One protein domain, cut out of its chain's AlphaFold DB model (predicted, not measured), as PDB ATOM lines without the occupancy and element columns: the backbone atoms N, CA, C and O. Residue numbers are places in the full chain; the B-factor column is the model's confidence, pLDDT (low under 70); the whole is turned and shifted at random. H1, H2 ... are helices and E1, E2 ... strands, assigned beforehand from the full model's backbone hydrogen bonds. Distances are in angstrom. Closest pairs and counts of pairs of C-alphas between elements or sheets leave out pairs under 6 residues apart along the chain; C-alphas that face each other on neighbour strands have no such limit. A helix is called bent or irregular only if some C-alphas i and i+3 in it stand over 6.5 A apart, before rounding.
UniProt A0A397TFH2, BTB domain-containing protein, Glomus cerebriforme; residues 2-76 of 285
ATOM      1  N   ASN A   2     -38.792 -63.830  40.448       55.34
ATOM      2  CA  ASN A   2     -38.593 -63.620  41.896       55.34
ATOM      3  C   ASN A   2     -37.588 -62.510  42.284       55.34
ATOM      4  O   ASN A   2     -37.629 -62.030  43.414       55.34
ATOM      5  N   ASP A   3     -36.693 -62.096  41.379       54.31
ATOM      6  CA  ASP A   3     -35.646 -61.110  41.700       54.31
ATOM      7  C   ASP A   3     -36.077 -59.651  41.482       54.31
ATOM      8  O   ASP A   3     -35.646 -58.781  42.233       54.31
ATOM      9  N   SER A   4     -36.984 -59.377  40.534       56.69
ATOM     10  CA  SER A   4     -37.501 -58.016  40.299       56.69
ATOM     11  C   SER A   4     -38.413 -57.545  41.435       56.69
ATOM     12  O   SER A   4     -38.281 -56.420  41.900       56.69
ATOM     13  N   VAL A   5     -39.261 -58.438  41.959       58.97
ATOM     14  CA  VAL A   5     -40.144 -58.154  43.105       58.97
ATOM     15  C   VAL A   5     -39.319 -57.816  44.355       58.97
ATOM     16  O   VAL A   5     -39.565 -56.812  45.015       58.97
ATOM     17  N   LYS A   6     -38.245 -58.575  44.618       61.41
ATOM     18  CA  LYS A   6     -37.308 -58.295  45.722       61.41
ATOM     19  C   LYS A   6     -36.539 -56.980  45.551       61.41
ATOM     20  O   LYS A   6     -36.098 -56.396  46.543       61.41
ATOM     21  N   GLN A   7     -36.312 -56.537  44.315       63.19
ATOM     22  CA  GLN A   7     -35.614 -55.289  44.013       63.19
ATOM     23  C   GLN A   7     -36.518 -54.068  44.231       63.19
ATOM     24  O   GLN A   7     -36.060 -53.072  44.797       63.19
ATOM     25  N   ASP A   8     -37.797 -54.166  43.870       67.88
ATOM     26  CA  ASP A   8     -38.785 -53.105  44.085       67.88
ATOM     27  C   ASP A   8     -39.118 -52.917  45.575       67.88
ATOM     28  O   ASP A   8     -39.137 -51.782  46.061       67.88
ATOM     29  N   ASP A   9     -39.222 -54.007  46.345       74.75
ATOM     30  CA  ASP A   9     -39.400 -53.954  47.805       74.75
ATOM     31  C   ASP A   9     -38.228 -53.248  48.512       74.75
ATOM     32  O   ASP A   9     -38.409 -52.474  49.458       74.75
ATOM     33  N   ARG A  10     -36.997 -53.461  48.027       76.00
ATOM     34  CA  ARG A  10     -35.799 -52.782  48.546       76.00
ATOM     35  C   ARG A  10     -35.778 -51.299  48.190       76.00
ATOM     36  O   ARG A  10     -35.419 -50.494  49.049       76.00
ATOM     37  N   LYS A  11     -36.173 -50.921  46.970       78.44
ATOM     38  CA  LYS A  11     -36.285 -49.508  46.561       78.44
ATOM     39  C   LYS A  11     -37.320 -48.765  47.410       78.44
ATOM     40  O   LYS A  11     -37.037 -47.662  47.876       78.44
ATOM     41  N   LEU A  12     -38.463 -49.393  47.690       77.50
ATOM     42  CA  LEU A  12     -39.495 -48.857  48.584       77.50
ATOM     43  C   LEU A  12     -38.981 -48.681  50.019       77.50
ATOM     44  O   LEU A  12     -39.171 -47.621  50.624       77.50
ATOM     45  N   LEU A  13     -38.266 -49.677  50.549       80.81
ATOM     46  CA  LEU A  13     -37.681 -49.606  51.887       80.81
ATOM     47  C   LEU A  13     -36.613 -48.506  51.988       80.81
ATOM     48  O   LEU A  13     -36.620 -47.731  52.942       80.81
ATOM     49  N   ILE A  14     -35.720 -48.397  51.001       78.81
ATOM     50  CA  ILE A  14     -34.700 -47.341  50.939       78.81
ATOM     51  C   ILE A  14     -35.374 -45.971  50.845       78.81
ATOM     52  O   ILE A  14     -35.095 -45.098  51.666       78.81
ATOM     53  N   GLY A  15     -36.322 -45.810  49.917       78.69
ATOM     54  CA  GLY A  15     -37.081 -44.577  49.725       78.69
ATOM     55  C   GLY A  15     -37.772 -44.107  51.003       78.69
ATOM     56  O   GLY A  15     -37.634 -42.946  51.380       78.69
ATOM     57  N   SER A  16     -38.432 -45.005  51.743       80.25
ATOM     58  CA  SER A  16     -39.093 -44.645  53.010       80.25
ATOM     59  C   SER A  16     -38.138 -44.090  54.077       80.25
ATOM     60  O   SER A  16     -38.547 -43.248  54.875       80.25
ATOM     61  N   LYS A  17     -36.856 -44.486  54.056       82.94
ATOM     62  CA  LYS A  17     -35.829 -44.002  54.993       82.94
ATOM     63  C   LYS A  17     -35.168 -42.689  54.568       82.94
ATOM     64  O   LYS A  17     -34.731 -41.928  55.429       82.94
ATOM     65  N   ILE A  18     -35.071 -42.418  53.265       86.88
ATOM     66  CA  ILE A  18     -34.279 -41.285  52.749       86.88
ATOM     67  C   ILE A  18     -35.119 -40.123  52.209       86.88
ATOM     68  O   ILE A  18     -34.610 -39.012  52.090       86.88
ATOM     69  N   LYS A  19     -36.411 -40.331  51.928       81.19
ATOM     70  CA  LYS A  19     -37.263 -39.366  51.206       81.19
ATOM     71  C   LYS A  19     -37.391 -37.982  51.847       81.19
ATOM     72  O   LYS A  19     -37.524 -36.980  51.147       81.19
ATOM     73  N   ASN A  20     -37.371 -37.910  53.176       84.00
ATOM     74  CA  ASN A  20     -37.482 -36.651  53.924       84.00
ATOM     75  C   ASN A  20     -36.147 -36.158  54.494       84.00
ATOM     76  O   ASN A  20     -36.104 -35.092  55.106       84.00
ATOM     77  N   SER A  21     -35.076 -36.922  54.301       88.12
ATOM     78  CA  SER A  21     -33.777 -36.665  54.909       88.12
ATOM     79  C   SER A  21     -32.952 -35.759  53.995       88.12
ATOM     80  O   SER A  21     -32.860 -36.001  52.792       88.12
ATOM     81  N   LYS A  22     -32.347 -34.706  54.561       91.44
ATOM     82  CA  LYS A  22     -31.443 -33.795  53.842       91.44
ATOM     83  C   LYS A  22     -30.081 -34.459  53.641       91.44
ATOM     84  O   LYS A  22     -29.167 -34.251  54.431       91.44
ATOM     85  N   LEU A  23     -30.002 -35.331  52.641       91.38
ATOM     86  CA  LEU A  23     -28.860 -36.220  52.396       91.38
ATOM     87  C   LEU A  23     -28.088 -35.885  51.123       91.38
ATOM     88  O   LEU A  23     -27.004 -36.424  50.925       91.38
ATOM     89  N   PHE A  24     -28.628 -35.030  50.259       93.44
ATOM     90  CA  PHE A  24     -28.011 -34.723  48.977       93.44
ATOM     91  C   PHE A  24     -27.344 -33.361  49.048       93.44
ATOM     92  O   PHE A  24     -28.014 -32.348  49.239       93.44
ATOM     93  N   LEU A  25     -26.023 -33.348  48.898       93.81
ATOM     94  CA  LEU A  25     -25.260 -32.123  48.727       93.81
ATOM     95  C   LEU A  25     -25.496 -31.610  47.300       93.81
ATOM     96  O   LEU A  25     -24.991 -32.187  46.340       93.81
ATOM     97  N   ASN A  26     -26.324 -30.576  47.161       91.12
ATOM     98  CA  ASN A  26     -26.767 -30.049  45.865       91.12
ATOM     99  C   ASN A  26     -26.039 -28.753  45.465       91.12
ATOM    100  O   ASN A  26     -26.478 -28.044  44.569       91.12
ATOM    101  N   GLU A  27     -24.917 -28.471  46.118       87.69
ATOM    102  CA  GLU A  27     -24.017 -27.328  45.925       87.69
ATOM    103  C   GLU A  27     -22.591 -27.762  46.313       87.69
ATOM    104  O   GLU A  27     -22.366 -28.931  46.622       87.69
ATOM    105  N   ASP A  28     -21.629 -26.842  46.337       85.88
ATOM    106  CA  ASP A  28     -20.212 -27.202  46.486       85.88
ATOM    107  C   ASP A  28     -19.684 -27.211  47.943       85.88
ATOM    108  O   ASP A  28     -18.588 -27.717  48.183       85.88
ATOM    109  N   ASP A  29     -20.432 -26.694  48.932       88.88
ATOM    110  CA  ASP A  29     -19.968 -26.593  50.332       88.88
ATOM    111  C   ASP A  29     -20.637 -27.620  51.278       88.88
ATOM    112  O   ASP A  29     -21.778 -27.417  51.710       88.88
ATOM    113  N   PRO A  30     -19.934 -28.697  51.687       87.19
ATOM    114  CA  PRO A  30     -20.467 -29.705  52.603       87.19
ATOM    115  C   PRO A  30     -20.629 -29.209  54.048       87.19
ATOM    116  O   PRO A  30     -21.387 -29.812  54.811       87.19
ATOM    117  N   SER A  31     -19.952 -28.126  54.444       89.56
ATOM    118  CA  SER A  31     -20.039 -27.564  55.801       89.56
ATOM    119  C   SER A  31     -21.281 -26.690  55.979       89.56
ATOM    120  O   SER A  31     -21.772 -26.497  57.097       89.56
ATOM    121  N   ASN A  32     -21.835 -26.185  54.876       88.62
ATOM    122  CA  ASN A  32     -23.041 -25.380  54.881       88.62
ATOM    123  C   ASN A  32     -24.297 -26.262  54.865       88.62
ATOM    124  O   ASN A  32     -24.688 -26.834  53.851       88.62
ATOM    125  N   LYS A  33     -25.016 -26.306  55.993       86.00
ATOM    126  CA  LYS A  33     -26.262 -27.085  56.136       86.00
ATOM    127  C   LYS A  33     -27.357 -26.718  55.126       86.00
ATOM    128  O   LYS A  33     -28.268 -27.516  54.924       86.00
ATOM    129  N   LYS A  34     -27.304 -25.529  54.514       85.38
ATOM    130  CA  LYS A  34     -28.263 -25.107  53.480       85.38
ATOM    131  C   LYS A  34     -27.997 -25.765  52.122       85.38
ATOM    132  O   LYS A  34     -28.930 -25.876  51.338       85.38
ATOM    133  N   CYS A  35     -26.774 -26.236  51.879       88.38
ATOM    134  CA  CYS A  35     -26.383 -26.953  50.663       88.38
ATOM    135  C   CYS A  35     -26.897 -28.403  50.635       88.38
ATOM    136  O   CYS A  35     -26.910 -29.039  49.582       88.38
ATOM    137  N   TRP A  36     -27.343 -28.922  51.783       93.12
ATOM    138  CA  TRP A  36     -27.932 -30.250  51.912       93.12
ATOM    139  C   TRP A  36     -29.450 -30.185  51.753       93.12
ATOM    140  O   TRP A  36     -30.154 -29.568  52.559       93.12
ATOM    141  N   VAL A  37     -29.962 -30.873  50.739       93.56
ATOM    142  CA  VAL A  37     -31.388 -30.920  50.406       93.56
ATOM    143  C   VAL A  37     -31.903 -32.353  50.436       93.56
ATOM    144  O   VAL A  37     -31.149 -33.331  50.382       93.56
ATOM    145  N   SER A  38     -33.213 -32.489  50.594       93.94
ATOM    146  CA  SER A  38     -33.898 -33.775  50.501       93.94
ATOM    147  C   SER A  38     -34.285 -34.090  49.057       93.94
ATOM    148  O   SER A  38     -34.499 -33.187  48.251       93.94
ATOM    149  N   GLY A  39     -34.421 -35.378  48.725       92.38
ATOM    150  CA  GLY A  39     -34.770 -35.801  47.363       92.38
ATOM    151  C   GLY A  39     -36.067 -35.161  46.854       92.38
ATOM    152  O   GLY A  39     -36.112 -34.701  45.722       92.38
ATOM    153  N   LYS A  40     -37.088 -35.002  47.709       93.06
ATOM    154  CA  LYS A  40     -38.367 -34.334  47.370       93.06
ATOM    155  C   LYS A  40     -38.242 -32.873  46.919       93.06
ATOM    156  O   LYS A  40     -39.161 -32.351  46.284       93.06
ATOM    157  N   GLU A  41     -37.150 -32.211  47.290       94.12
ATOM    158  CA  GLU A  41     -36.878 -30.820  46.927       94.12
ATOM    159  C   GLU A  41     -36.200 -30.711  45.557       94.12
ATOM    160  O   GLU A  41     -36.124 -29.617  45.007       94.12
ATOM    161  N   LEU A  42     -35.740 -31.830  44.991       94.75
ATOM    162  CA  LEU A  42     -35.027 -31.886  43.723       94.75
ATOM    163  C   LEU A  42     -35.965 -32.159  42.547       94.75
ATOM    164  O   LEU A  42     -36.882 -32.988  42.613       94.75
ATOM    165  N   VAL A  43     -35.693 -31.475  41.437       94.81
ATOM    166  CA  VAL A  43     -36.368 -31.697  40.161       94.81
ATOM    167  C   VAL A  43     -35.326 -31.940  39.066       94.81
ATOM    168  O   VAL A  43     -34.468 -31.104  38.791       94.81
ATOM    169  N   LEU A  44     -35.393 -33.112  38.444       92.69
ATOM    170  CA  LEU A  44     -34.581 -33.513  37.300       92.69
ATOM    171  C   LEU A  44     -35.130 -32.865  36.023       92.69
ATOM    172  O   LEU A  44     -36.345 -32.806  35.828       92.69
ATOM    173  N   GLY A  45     -34.233 -32.417  35.143       87.81
ATOM    174  CA  GLY A  45     -34.586 -31.873  33.825       87.81
ATOM    175  C   GLY A  45     -34.941 -30.381  33.791       87.81
ATOM    176  O   GLY A  45     -35.222 -29.857  32.720       87.81
ATOM    177  N   ILE A  46     -34.895 -29.664  34.922       90.75
ATOM    178  CA  ILE A  46     -35.098 -28.203  34.946       90.75
ATOM    179  C   ILE A  46     -33.774 -27.443  34.792       90.75
ATOM    180  O   ILE A  46     -32.717 -27.888  35.239       90.75
ATOM    181  N   GLN A  47     -33.826 -26.265  34.166       88.94
ATOM    182  CA  GLN A  47     -32.620 -25.501  33.816       88.94
ATOM    183  C   GLN A  47     -32.039 -24.673  34.970       88.94
ATOM    184  O   GLN A  47     -30.832 -24.417  34.996       88.94
ATOM    185  N   LYS A  48     -32.880 -24.282  35.930       91.75
ATOM    186  CA  LYS A  48     -32.544 -23.498  37.127       91.75
ATOM    187  C   LYS A  48     -33.568 -23.771  38.223       91.75
ATOM    188  O   LYS A  48     -34.655 -24.255  37.913       91.75
ATOM    189  N   ASP A  49     -33.239 -23.408  39.456       92.88
ATOM    190  CA  ASP A  49     -34.177 -23.454  40.575       92.88
ATOM    191  C   ASP A  49     -35.450 -22.669  40.256       92.88
ATOM    192  O   ASP A  49     -35.404 -21.563  39.710       92.88
ATOM    193  N   ILE A  50     -36.596 -23.260  40.587       91.06
ATOM    194  CA  ILE A  50     -37.903 -22.637  40.345       91.06
ATOM    195  C   ILE A  50     -38.318 -21.821  41.570       91.06
ATOM    196  O   ILE A  50     -38.756 -20.680  41.444       91.06
ATOM    197  N   LYS A  51     -38.205 -22.427  42.756       91.38
ATOM    198  CA  LYS A  51     -38.497 -21.829  44.065       91.38
ATOM    199  C   LYS A  51     -37.913 -22.699  45.175       91.38
ATOM    200  O   LYS A  51     -37.464 -23.813  44.912       91.38
ATOM    201  N   GLU A  52     -37.988 -22.223  46.415       88.88
ATOM    202  CA  GLU A  52     -37.626 -23.017  47.592       88.88
ATOM    203  C   GLU A  52     -38.361 -24.373  47.589       88.88
ATOM    204  O   GLU A  52     -39.578 -24.447  47.384       88.88
ATOM    205  N   GLY A  53     -37.602 -25.460  47.747       88.81
ATOM    206  CA  GLY A  53     -38.110 -26.833  47.650       88.81
ATOM    207  C   GLY A  53     -38.370 -27.341  46.221       88.81
ATOM    208  O   GLY A  53     -39.043 -28.362  46.046       88.81
ATOM    209  N   MET A  54     -37.884 -26.631  45.197       92.88
ATOM    210  CA  MET A  54     -37.875 -27.033  43.783       92.88
ATOM    211  C   MET A  54     -36.544 -26.642  43.133       92.88
ATOM    212  O   MET A  54     -36.482 -25.759  42.270       92.88
ATOM    213  N   TYR A  55     -35.484 -27.301  43.584       94.25
ATOM    214  CA  TYR A  55     -34.117 -27.056  43.156       94.25
ATOM    215  C   TYR A  55     -33.753 -27.904  41.944       94.25
ATOM    216  O   TYR A  55     -34.157 -29.066  41.812       94.25
ATOM    217  N   LYS A  56     -32.947 -27.317  41.067       94.94
ATOM    218  CA  LYS A  56     -32.258 -28.024  40.000       94.94
ATOM    219  C   LYS A  56     -31.297 -29.029  40.620       94.94
ATOM    220  O   LYS A  56     -30.558 -28.711  41.547       94.94
ATOM    221  N   VAL A  57     -31.270 -30.235  40.062       94.62
ATOM    222  CA  VAL A  57     -30.272 -31.241  40.436       94.62
ATOM    223  C   VAL A  57     -28.884 -30.787  39.988       94.62
ATOM    224  O   VAL A  57     -28.645 -30.542  38.804       94.62
ATOM    225  N   ASN A  58     -27.966 -30.690  40.945       93.44
ATOM    226  CA  ASN A  58     -26.566 -30.394  40.696       93.44
ATOM    227  C   ASN A  58     -25.954 -31.462  39.779       93.44
ATOM    228  O   ASN A  58     -26.233 -32.655  39.913       93.44
ATOM    229  N   LYS A  59     -25.075 -31.037  38.865       91.44
ATOM    230  CA  LYS A  59     -24.401 -31.904  37.887       91.44
ATOM    231  C   LYS A  59     -23.689 -33.115  38.505       91.44
ATOM    232  O   LYS A  59     -23.545 -34.121  37.828       91.44
ATOM    233  N   PHE A  60     -23.245 -33.046  39.760       91.12
ATOM    234  CA  PHE A  60     -22.583 -34.176  40.422       91.12
ATOM    235  C   PHE A  60     -23.559 -35.253  40.912       91.12
ATOM    236  O   PHE A  60     -23.169 -36.401  41.110       91.12
ATOM    237  N   LEU A  61     -24.835 -34.900  41.075       92.50
ATOM    238  CA  LEU A  61     -25.897 -35.821  41.470       92.50
ATOM    239  C   LEU A  61     -26.603 -36.456  40.263       92.50
ATOM    240  O   LEU A  61     -27.284 -37.466  40.428       92.50
ATOM    241  N   THR A  62     -26.435 -35.907  39.054       88.81
ATOM    242  CA  THR A  62     -27.119 -36.395  37.844       88.81
ATOM    243  C   THR A  62     -26.852 -37.867  37.504       88.81
ATOM    244  O   THR A  62     -27.801 -38.507  37.054       88.81
ATOM    245  N   PRO A  63     -25.669 -38.472  37.765       93.44
ATOM    246  CA  PRO A  63     -25.466 -39.900  37.503       93.44
ATOM    247  C   PRO A  63     -26.289 -40.824  38.415       93.44
ATOM    248  O   PRO A  63     -26.446 -42.004  38.116       93.44
ATOM    249  N   TYR A  64     -26.818 -40.306  39.529       92.94
ATOM    250  CA  TYR A  64     -27.555 -41.072  40.536       92.94
ATOM    251  C   TYR A  64     -29.074 -40.906  40.404       92.94
ATOM    252  O   TYR A  64     -29.791 -40.933  41.404       92.94
ATOM    253  N   GLU A  65     -29.576 -40.729  39.180       93.06
ATOM    254  CA  GLU A  65     -30.986 -40.443  38.896       93.06
ATOM    255  C   GLU A  65     -31.952 -41.393  39.625       93.06
ATOM    256  O   GLU A  65     -32.847 -40.938  40.338       93.06
ATOM    257  N   ASP A  66     -31.722 -42.705  39.538       91.38
ATOM    258  CA  ASP A  66     -32.557 -43.718  40.194       91.38
ATOM    259  C   ASP A  66     -32.622 -43.544  41.716       91.38
ATOM    260  O   ASP A  66     -33.680 -43.721  42.326       91.38
ATOM    261  N   LEU A  67     -31.501 -43.178  42.345       92.38
ATOM    262  CA  LEU A  67     -31.437 -42.924  43.784       92.38
ATOM    263  C   LEU A  67     -32.218 -41.660  44.146       92.38
ATOM    264  O   LEU A  67     -32.959 -41.662  45.131       92.38
ATOM    265  N   LEU A  68     -32.083 -40.599  43.348       93.44
ATOM    266  CA  LEU A  68     -32.814 -39.348  43.543       93.44
ATOM    267  C   LEU A  68     -34.323 -39.572  43.409       93.44
ATOM    268  O   LEU A  68     -35.087 -39.120  44.263       93.44
ATOM    269  N   LEU A  69     -34.750 -40.327  42.393       92.25
ATOM    270  CA  LEU A  69     -36.147 -40.719  42.199       92.25
ATOM    271  C   LEU A  69     -36.660 -41.560  43.377       92.25
ATOM    272  O   LEU A  69     -37.732 -41.271  43.912       92.25
ATOM    273  N   CYS A  70     -35.875 -42.530  43.863       90.56
ATOM    274  CA  CYS A  70     -36.214 -43.299  45.070       90.56
ATOM    275  C   CYS A  70     -36.333 -42.405  46.315       90.56
ATOM    276  O   CYS A  70     -37.187 -42.635  47.173       90.56
ATOM    277  N   ALA A  71     -35.516 -41.354  46.406       91.25
ATOM    278  CA  ALA A  71     -35.582 -40.346  47.460       91.25
ATOM    279  C   ALA A  71     -36.694 -39.298  47.259       91.25
ATOM    280  O   ALA A  71     -36.818 -38.366  48.055       91.25
ATOM    281  N   GLY A  72     -37.534 -39.450  46.234       91.25
ATOM    282  CA  GLY A  72     -38.710 -38.618  45.999       91.25
ATOM    283  C   GLY A  72     -38.493 -37.421  45.078       91.25
ATOM    284  O   GLY A  72     -39.387 -36.575  45.013       91.25
ATOM    285  N   ALA A  73     -37.362 -37.339  44.373       93.88
ATOM    286  CA  ALA A  73     -37.160 -36.332  43.337       93.88
ATOM    287  C   ALA A  73     -38.206 -36.464  42.228       93.88
ATOM    288  O   ALA A  73     -38.706 -37.551  41.929       93.88
ATOM    289  N   ARG A  74     -38.545 -35.335  41.610       93.69
ATOM    290  CA  ARG A  74     -39.477 -35.283  40.475       93.69
ATOM    291  C   ARG A  74     -38.691 -35.174  39.181       93.69
ATOM    292  O   ARG A  74     -37.695 -34.467  39.145       93.69
ATOM    293  N   LYS A  75     -39.148 -35.812  38.106       92.06
ATOM    294  CA  LYS A  75     -38.573 -35.632  36.767       92.06
ATOM    295  C   LYS A  75     -39.528 -34.826  35.901       92.06
ATOM    296  O   LYS A  75     -40.718 -35.141  35.846       92.06
ATOM    297  N   MET A  76     -39.020 -33.765  35.279       87.88
ATOM    298  CA  MET A  76     -39.754 -33.037  34.251       87.88
ATOM    299  C   MET A  76     -40.058 -34.005  33.105       87.88
ATOM    300  O   MET A  76     -39.187 -34.760  32.681       87.88
TER     301      MET A  76
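What this domain is: This is residues 2 to 76 of the 285 residues of the protein "BTB domain-containing protein" of Glomus cerebriforme (UniProt A0A397TFH2). A small body of short strands, loops and the short helix H2 has the long helix H1 as an arm at one end, and residues 2 to 10 of H1 stick out from it. In the body, E1 and E2 make a small hairpin, and E3 lies between two short stretches, residues 55 to 56 and 74 to 75, that pair with it in parallel. The printed part has 75 residues, with two named helices and three named strands in the order H1, E1, E2, E3, H2; the class is mixed, helices and strands, with under half of the residues in named elements. The whole is compact, with a radius of gyration of the C-alphas of 12.9 A, and elongated, spanning 41 by 26 by 19 A.

Where its parts are: E1 is residues 22 to 25, 8.2 A long, from C-alpha 22 at (-31.443, -33.795, 53.842). E2 is residues 36 to 38, 7.1 A, and E3 is residues 42 to 44, 6.6 A. H1, residues 2 to 18, is 25.2 A long and begins at (-38.593, -63.620, 41.896). H2, residues 62 to 70, is 13.5 A long and ends at (-36.214, -43.299, 45.070); it is irregular, with C-alphas 63 and 66 8.5 A apart.

How they stand to each other: E1 and E2 are antiparallel, at 125 degrees, with N 37 and O 24 at 2.9 A. E2 and E3 meet only through their link. E3 pairs with no named strand and is apart from E1. The closest C-alphas of E3 and H2, Leu 42 and Leu 68, are 7.8 A apart. H1 touches H2 with residues 11 to 15 alone, closest at the C-alphas of Gly 15 and Cys 70, 4.9 A, about perpendicular at 88 degrees. O i to N i+4 pairs are within hydrogen-bond range in 12 of 13 cases in H1 and 3 of 5 in H2.

The domain as a whole: The C-alphas farthest apart, of Asn 2 and Asn 32, are 43.3 A apart. The printed part has no cut. The link from E3 to H2 is long, 17 residues. Residues 2 to 8 have pLDDT under 70.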